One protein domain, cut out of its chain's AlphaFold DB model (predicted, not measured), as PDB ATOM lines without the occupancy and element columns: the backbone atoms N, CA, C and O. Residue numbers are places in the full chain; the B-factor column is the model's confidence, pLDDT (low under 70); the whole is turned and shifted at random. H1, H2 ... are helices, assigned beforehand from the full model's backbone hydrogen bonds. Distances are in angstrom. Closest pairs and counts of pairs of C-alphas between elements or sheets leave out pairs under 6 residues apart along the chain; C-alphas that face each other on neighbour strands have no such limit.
ATOM      1  N   LYS A 105      47.969   7.479 110.287       73.06
ATOM      2  CA  LYS A 105      49.398   7.102 110.325       73.06
ATOM      3  C   LYS A 105      49.863   6.411 109.038       73.06
ATOM      4  O   LYS A 105      50.953   6.678 108.555       73.06
ATOM      5  N   ALA A 106      49.013   5.593 108.415       71.94
ATOM      6  CA  ALA A 106      49.337   4.953 107.139       71.94
ATOM      7  C   ALA A 106      49.581   5.971 106.008       71.94
ATOM      8  O   ALA A 106      50.508   5.807 105.219       71.94
ATOM      9  N   VAL A 107      48.783   7.043 105.935       74.19
ATOM     10  CA  VAL A 107      48.966   8.115 104.938       74.19
ATOM     11  C   VAL A 107      50.245   8.899 105.229       74.19
ATOM     12  O   VAL A 107      50.991   9.214 104.305       74.19
ATOM     13  N   VAL A 108      50.512   9.177 106.507       73.75
ATOM     14  CA  VAL A 108      51.755   9.808 106.976       73.75
ATOM     15  C   VAL A 108      52.976   8.990 106.549       73.75
ATOM     16  O   VAL A 108      53.849   9.531 105.875       73.75
ATOM     17  N   ASN A 109      52.985   7.685 106.817       74.50
ATOM     18  CA  ASN A 109      54.095   6.799 106.463       74.50
ATOM     19  C   ASN A 109      54.329   6.748 104.952       74.50
ATOM     20  O   ASN A 109      55.464   6.854 104.507       74.50
ATOM     21  N   VAL A 110      53.267   6.660 104.143       78.25
ATOM     22  CA  VAL A 110      53.399   6.671 102.676       78.25
ATOM     23  C   VAL A 110      53.970   8.002 102.173       78.25
ATOM     24  O   VAL A 110      54.767   8.012 101.233       78.25
ATOM     25  N   ILE A 111      53.584   9.128 102.786       75.38
ATOM     26  CA  ILE A 111      54.140  10.454 102.481       75.38
ATOM     27  C   ILE A 111      55.625  10.518 102.828       75.38
ATOM     28  O   ILE A 111      56.408  10.959 101.983       75.38
ATOM     29  N   SER A 112      55.998  10.075 104.028       71.50
ATOM     30  CA  SER A 112      57.387  10.028 104.484       71.50
ATOM     31  C   SER A 112      58.228   9.133 103.577       71.50
ATOM     32  O   SER A 112      59.196   9.610 102.994       71.50
ATOM     33  N   GLU A 113      57.785   7.902 103.329       76.25
ATOM     34  CA  GLU A 113      58.475   6.943 102.466       76.25
ATOM     35  C   GLU A 113      58.650   7.487 101.044       76.25
ATOM     36  O   GLU A 113      59.739   7.484 100.480       76.25
ATOM     37  N   SER A 114      57.599   8.070 100.462       77.88
ATOM     38  CA  SER A 114      57.694   8.663  99.124       77.88
ATOM     39  C   SER A 114      58.693   9.820  99.077       77.88
ATOM     40  O   SER A 114      59.423   9.970  98.092       77.88
ATOM     41  N   TYR A 115      58.746  10.641 100.129       71.25
ATOM     42  CA  TYR A 115      59.731  11.711 100.245       71.25
ATOM     43  C   TYR A 115      61.161  11.151 100.330       71.25
ATOM     44  O   TYR A 115      62.040  11.640  99.616       71.25
ATOM     45  N   LEU A 116      61.376  10.082 101.106       70.44
ATOM     46  CA  LEU A 116      62.660   9.378 101.225       70.44
ATOM     47  C   LEU A 116      63.109   8.714  99.920       70.44
ATOM     48  O   LEU A 116      64.287   8.771  99.564       70.44
ATOM     49  N   GLN A 117      62.171   8.183  99.138       73.56
ATOM     50  CA  GLN A 117      62.435   7.641  97.801       73.56
ATOM     51  C   GLN A 117      62.705   8.731  96.740       73.56
ATOM     52  O   GLN A 117      62.856   8.437  95.551       73.56
ATOM     53  N   GLY A 118      62.781  10.007  97.138       67.50
ATOM     54  CA  GLY A 118      63.096  11.123  96.246       67.50
ATOM     55  C   GLY A 118      61.921  11.555  95.366       67.50
ATOM     56  O   GLY A 118      62.113  12.224  94.343       67.50
ATOM     57  N   VAL A 119      60.686  11.193  95.728       75.38
ATOM     58  CA  VAL A 119      59.493  11.698  95.046       75.38
ATOM     59  C   VAL A 119      59.302  13.162  95.434       75.38
ATOM     60  O   VAL A 119      59.063  13.504  96.589       75.38
ATOM     61  N   SER A 120      59.379  14.062  94.450       68.88
ATOM     62  CA  SER A 120      59.164  15.489  94.707       68.88
ATOM     63  C   SER A 120      57.777  15.743  95.307       68.88
ATOM     64  O   SER A 120      56.793  15.106  94.923       68.88
ATOM     65  N   THR A 121      57.655  16.745  96.185       73.00
ATOM     66  CA  THR A 121      56.377  17.071  96.854       73.00
ATOM     67  C   THR A 121      55.238  17.333  95.860       73.00
ATOM     68  O   THR A 121      54.076  17.056  96.143       73.00
ATOM     69  N   ARG A 122      55.564  17.849  94.665       74.19
ATOM     70  CA  ARG A 122      54.604  18.066  93.571       74.19
ATOM     71  C   ARG A 122      54.109  16.749  92.972       74.19
ATOM     72  O   ARG A 122      52.908  16.612  92.750       74.19
ATOM     73  N   LYS A 123      55.015  15.799  92.711       76.00
ATOM     74  CA  LYS A 123      54.669  14.474  92.178       76.00
ATOM     75  C   LYS A 123      53.885  13.670  93.213       76.00
ATOM     76  O   LYS A 123      52.878  13.073  92.853       76.00
ATOM     77  N   MET A 124      54.273  13.757  94.485       76.38
ATOM     78  CA  MET A 124      53.560  13.099  95.578       76.38
ATOM     79  C   MET A 124      52.124  13.611  95.707       76.38
ATOM     80  O   MET A 124      51.186  12.823  95.735       76.38
ATOM     81  N   ARG A 125      51.921  14.935  95.654       75.50
ATOM     82  CA  ARG A 125      50.571  15.517  95.643       75.50
ATOM     83  C   ARG A 125      49.716  14.988  94.491       75.50
ATOM     84  O   ARG A 125      48.544  14.727  94.702       75.50
ATOM     85  N   LYS A 126      50.291  14.810  93.295       79.00
ATOM     86  CA  LYS A 126      49.566  14.248  92.147       79.00
ATOM     87  C   LYS A 126      49.120  12.804  92.409       79.00
ATOM     88  O   LYS A 126      47.993  12.468  92.083       79.00
ATOM     89  N   VAL A 127      49.977  11.980  93.021       78.19
ATOM     90  CA  VAL A 127      49.639  10.594  93.398       78.19
ATOM     91  C   VAL A 127      48.546  10.568  94.467       78.19
ATOM     92  O   VAL A 127      47.565   9.850  94.318       78.19
ATOM     93  N   LEU A 128      48.678  11.390  95.509       76.50
ATOM     94  CA  LEU A 128      47.683  11.482  96.580       76.50
ATOM     95  C   LEU A 128      46.333  12.007  96.074       76.50
ATOM     96  O   LEU A 128      45.297  11.488  96.475       76.50
ATOM     97  N   GLN A 129      46.329  12.961  95.138       78.31
ATOM     98  CA  GLN A 129      45.106  13.435  94.481       78.31
ATOM     99  C   GLN A 129      44.389  12.319  93.719       78.31
ATOM    100  O   GLN A 129      43.167  12.234  93.798       78.31
ATOM    101  N   THR A 130      45.121  11.424  93.045       74.06
ATOM    102  CA  THR A 130      44.526  10.235  92.407       74.06
ATOM    103  C   THR A 130      43.854   9.304  93.423       74.06
ATOM    104  O   THR A 130      42.910   8.604  93.075       74.06
ATOM    105  N   LEU A 131      44.305   9.316  94.680       67.69
ATOM    106  CA  LEU A 131      43.721   8.553  95.788       67.69
ATOM    107  C   LEU A 131      42.637   9.335  96.560       67.69
ATOM    108  O   LEU A 131      42.192   8.884  97.610       67.69
ATOM    109  N   GLY A 132      42.227  10.521  96.089       68.06
ATOM    110  CA  GLY A 132      41.241  11.368  96.778       68.06
ATOM    111  C   GLY A 132      41.771  12.041  98.054       68.06
ATOM    112  O   GLY A 132      40.995  12.529  98.878       68.06
ATOM    113  N   VAL A 133      43.094  12.070  98.234       71.94
ATOM    114  CA  VAL A 133      43.776  12.613  99.411       71.94
ATOM    115  C   VAL A 133      44.409  13.962  99.067       71.94
ATOM    116  O   VAL A 133      45.435  14.050  98.391       71.94
ATOM    117  N   GLU A 134      43.816  15.050  99.559       68.25
ATOM    118  CA  GLU A 134      44.385  16.390  99.406       68.25
ATOM    119  C   GLU A 134      45.352  16.721 100.544       68.25
ATOM    120  O   GLU A 134      44.965  16.881 101.703       68.25
ATOM    121  N   VAL A 135      46.634  16.870 100.204       67.69
ATOM    122  CA  VAL A 135      47.683  17.230 101.164       67.69
ATOM    123  C   VAL A 135      48.431  18.465 100.681       67.69
ATOM    124  O   VAL A 135      48.916  18.539  99.548       67.69
ATOM    125  N   SER A 136      48.523  19.464 101.559       69.00
ATOM    126  CA  SER A 136      49.282  20.689 101.301       69.00
ATOM    127  C   SER A 136      50.794  20.434 101.361       69.00
ATOM    128  O   SER A 136      51.258  19.535 102.063       69.00
ATOM    129  N   LYS A 137      51.595  21.274 100.689       67.00
ATOM    130  CA  LYS A 137      53.068  21.207 100.772       67.00
ATOM    131  C   LYS A 137      53.565  21.343 102.220       67.00
ATOM    132  O   LYS A 137      54.486  20.636 102.614       67.00
ATOM    133  N   SER A 138      52.944  22.224 103.003       68.62
ATOM    134  CA  SER A 138      53.248  22.421 104.425       68.62
ATOM    135  C   SER A 138      52.926  21.188 105.269       68.62
ATOM    136  O   SER A 138      53.685  20.866 106.175       68.62
ATOM    137  N   SER A 139      51.848  20.463 104.951       68.69
ATOM    138  CA  SER A 139      51.509  19.218 105.650       68.69
ATOM    139  C   SER A 139      52.566  18.139 105.415       68.69
ATOM    140  O   SER A 139      52.974  17.503 106.375       68.69
ATOM    141  N   VAL A 140      53.040  17.975 104.172       69.00
ATOM    142  CA  VAL A 140      54.139  17.041 103.855       69.00
ATOM    143  C   VAL A 140      55.409  17.418 104.618       69.00
ATOM    144  O   VAL A 140      56.023  16.558 105.227       69.00
ATOM    145  N   SER A 141      55.766  18.708 104.644       68.25
ATOM    146  CA  SER A 141      56.962  19.182 105.357       68.25
ATOM    147  C   SER A 141      56.923  18.869 106.853       68.25
ATOM    148  O   SER A 141      57.924  18.394 107.381       68.25
ATOM    149  N   ARG A 142      55.774  19.111 107.501       73.50
ATOM    150  CA  ARG A 142      55.566  18.843 108.930       73.50
ATOM    151  C   ARG A 142      55.581  17.351 109.239       73.50
ATOM    152  O   ARG A 142      56.169  16.946 110.223       73.50
ATOM    153  N   ILE A 143      54.954  16.536 108.392       71.06
ATOM    154  CA  ILE A 143      55.005  15.075 108.533       71.06
ATOM    155  C   ILE A 143      56.460  14.596 108.488       71.06
ATOM    156  O   ILE A 143      56.882  13.791 109.304       71.06
ATOM    157  N   SER A 144      57.257  15.152 107.579       69.44
ATOM    158  CA  SER A 144      58.670  14.811 107.494       69.44
ATOM    159  C   SER A 144      59.512  15.347 108.662       69.44
ATOM    160  O   SER A 144      60.650  14.923 108.781       69.44
ATOM    161  N   GLU A 145      59.029  16.273 109.500       71.81
ATOM    162  CA  GLU A 145      59.777  16.722 110.691       71.81
ATOM    163  C   GLU A 145      59.879  15.628 111.759       71.81
ATOM    164  O   GLU A 145      60.861  15.622 112.489       71.81
ATOM    165  N   GLU A 146      58.955  14.661 111.791       72.06
ATOM    166  CA  GLU A 146      59.064  13.481 112.669       72.06
ATOM    167  C   GLU A 146      60.355  12.689 112.383       72.06
ATOM    168  O   GLU A 146      61.004  12.205 113.304       72.06
ATOM    169  N   LEU A 147      60.815  12.677 111.126       77.50
ATOM    170  CA  LEU A 147      62.070  12.028 110.725       77.50
ATOM    171  C   LEU A 147      63.323  12.734 111.270       77.50
ATOM    172  O   LEU A 147      64.413  12.170 111.214       77.50
ATOM    173  N   ASP A 148      63.217  13.982 111.742       83.69
ATOM    174  CA  ASP A 148      64.380  14.702 112.276       83.69
ATOM    175  C   ASP A 148      64.839  14.135 113.620       83.69
ATOM    176  O   ASP A 148      66.024  14.247 113.942       83.69
ATOM    177  N   ASP A 149      63.925  13.567 114.408       86.12
ATOM    178  CA  ASP A 149      64.266  12.937 115.682       86.12
ATOM    179  C   ASP A 149      65.066  11.652 115.430       86.12
ATOM    180  O   ASP A 149      66.142  11.486 116.006       86.12
ATOM    181  N   ASP A 150      64.627  10.824 114.479       85.44
ATOM    182  CA  ASP A 150      65.339   9.617 114.041       85.44
ATOM    183  C   ASP A 150      66.736   9.946 113.498       85.44
ATOM    184  O   ASP A 150      67.735   9.345 113.899       85.44
ATOM    185  N   VAL A 151      66.831  10.979 112.650       90.56
ATOM    186  CA  VAL A 151      68.109  11.499 112.138       90.56
ATOM    187  C   VAL A 151      69.018  11.924 113.290       90.56
ATOM    188  O   VAL A 151      70.198  11.574 113.311       90.56
ATOM    189  N   ARG A 152      68.492  12.673 114.267       91.94
ATOM    190  CA  ARG A 152      69.274  13.122 115.428       91.94
ATOM    191  C   ARG A 152      69.756  11.945 116.267       91.94
ATOM    192  O   ARG A 152      70.934  11.917 116.617       91.94
ATOM    193  N   HIS A 153      68.897  10.967 116.540       92.69
ATOM    194  CA  HIS A 153      69.271   9.757 117.270       92.69
ATOM    195  C   HIS A 153      70.350   8.960 116.536       92.69
ATOM    196  O   HIS A 153      71.342   8.567 117.152       92.69
ATOM    197  N   PHE A 154      70.214   8.782 115.222       93.88
ATOM    198  CA  PHE A 154      71.192   8.059 114.419       93.88
ATOM    199  C   PHE A 154      72.570   8.732 114.437       93.88
ATOM    200  O   PHE A 154      73.572   8.045 114.637       93.88
ATOM    201  N   LEU A 155      72.644  10.057 114.264       94.50
ATOM    202  CA  LEU A 155      73.922  10.786 114.238       94.50
ATOM    203  C   LEU A 155      74.536  10.985 115.634       94.50
ATOM    204  O   LEU A 155      75.744  11.164 115.743       94.50
ATOM    205  N   ALA A 156      73.737  10.964 116.705       94.75
ATOM    206  CA  ALA A 156      74.227  11.121 118.077       94.75
ATOM    207  C   ALA A 156      74.635   9.796 118.742       94.75
ATOM    208  O   ALA A 156      75.171   9.808 119.851       94.75
ATOM    209  N   ARG A 157      74.365   8.653 118.103       95.69
ATOM    210  CA  ARG A 157      74.589   7.343 118.716       95.69
ATOM    211  C   ARG A 157      76.072   7.098 119.047       95.69
ATOM    212  O   ARG A 157      76.949   7.551 118.291       95.69
TER     213      ARG A 157
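AT A GLANCE: This is residues 105 to 157 of the 386 residues of the protein "Putative transposase for insertion sequence element" of Methanocella paludicola (strain DSM 17711 / JCM 13418 / NBRC 101707 / SANAE) (UniProt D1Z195). Three helices, H1, H2 and H3, make a small compact head, with H1 packed on both of the others; from it residues 148 to 157, mostly H4, stick out as a straight arm that makes the length. You will find 53 printed residues with four named helices, H1 to H4 in order along the chain, and no named strand: the class is all helix. The whole is only just compact, close to loose, with a radius of gyration of the C-alphas of 12.0 A, and spans 40 by 19 by 18 A.

HOW THE PARTS SIT: Start at H1, residues 105 to 116. With residues 111 to 115 alone it touches H2, residues 121 to 130: the closest C-alphas, of Ser 114 and Met 124, are 7.0 A apart. The two form a helical hairpin, opposite ways at a steep tilt of 41 degrees. With residues 108 to 112 alone H1 touches H3, residues 137 to 143, closest at the C-alphas of Val 108 and Ile 143, 6.4 A; their lines are only just about perpendicular, at 73 degrees. H2 and H3 are close but not clearly touching, with the C-alphas of Thr 121 and Lys 137 closest at 6.6 A. H4, residues 147 to 156, is apart from H2 and H3, and only just from H1, closest 8.1 A. In the four helices every O i to N i+4 pair is within hydrogen-bond range.

IN THESE COORDINATES: Find C-alpha 105 at (49.398, 7.102, 110.325); from there H1 runs 16.2 A to C-alpha 116. H2 covers 14.4 A, H3 10.1 A and H4 14.2 A, ending at C-alpha 156, (74.227, 11.121, 118.077).

THE WHOLE: Look at the C-alphas of Gly 132 and Arg 157, the two farthest apart, 40.1 A. The printed part has no cut and no long link. The pLDDT is under 70 at residues 118, 120, 131 to 132, 134 to 141 and 144.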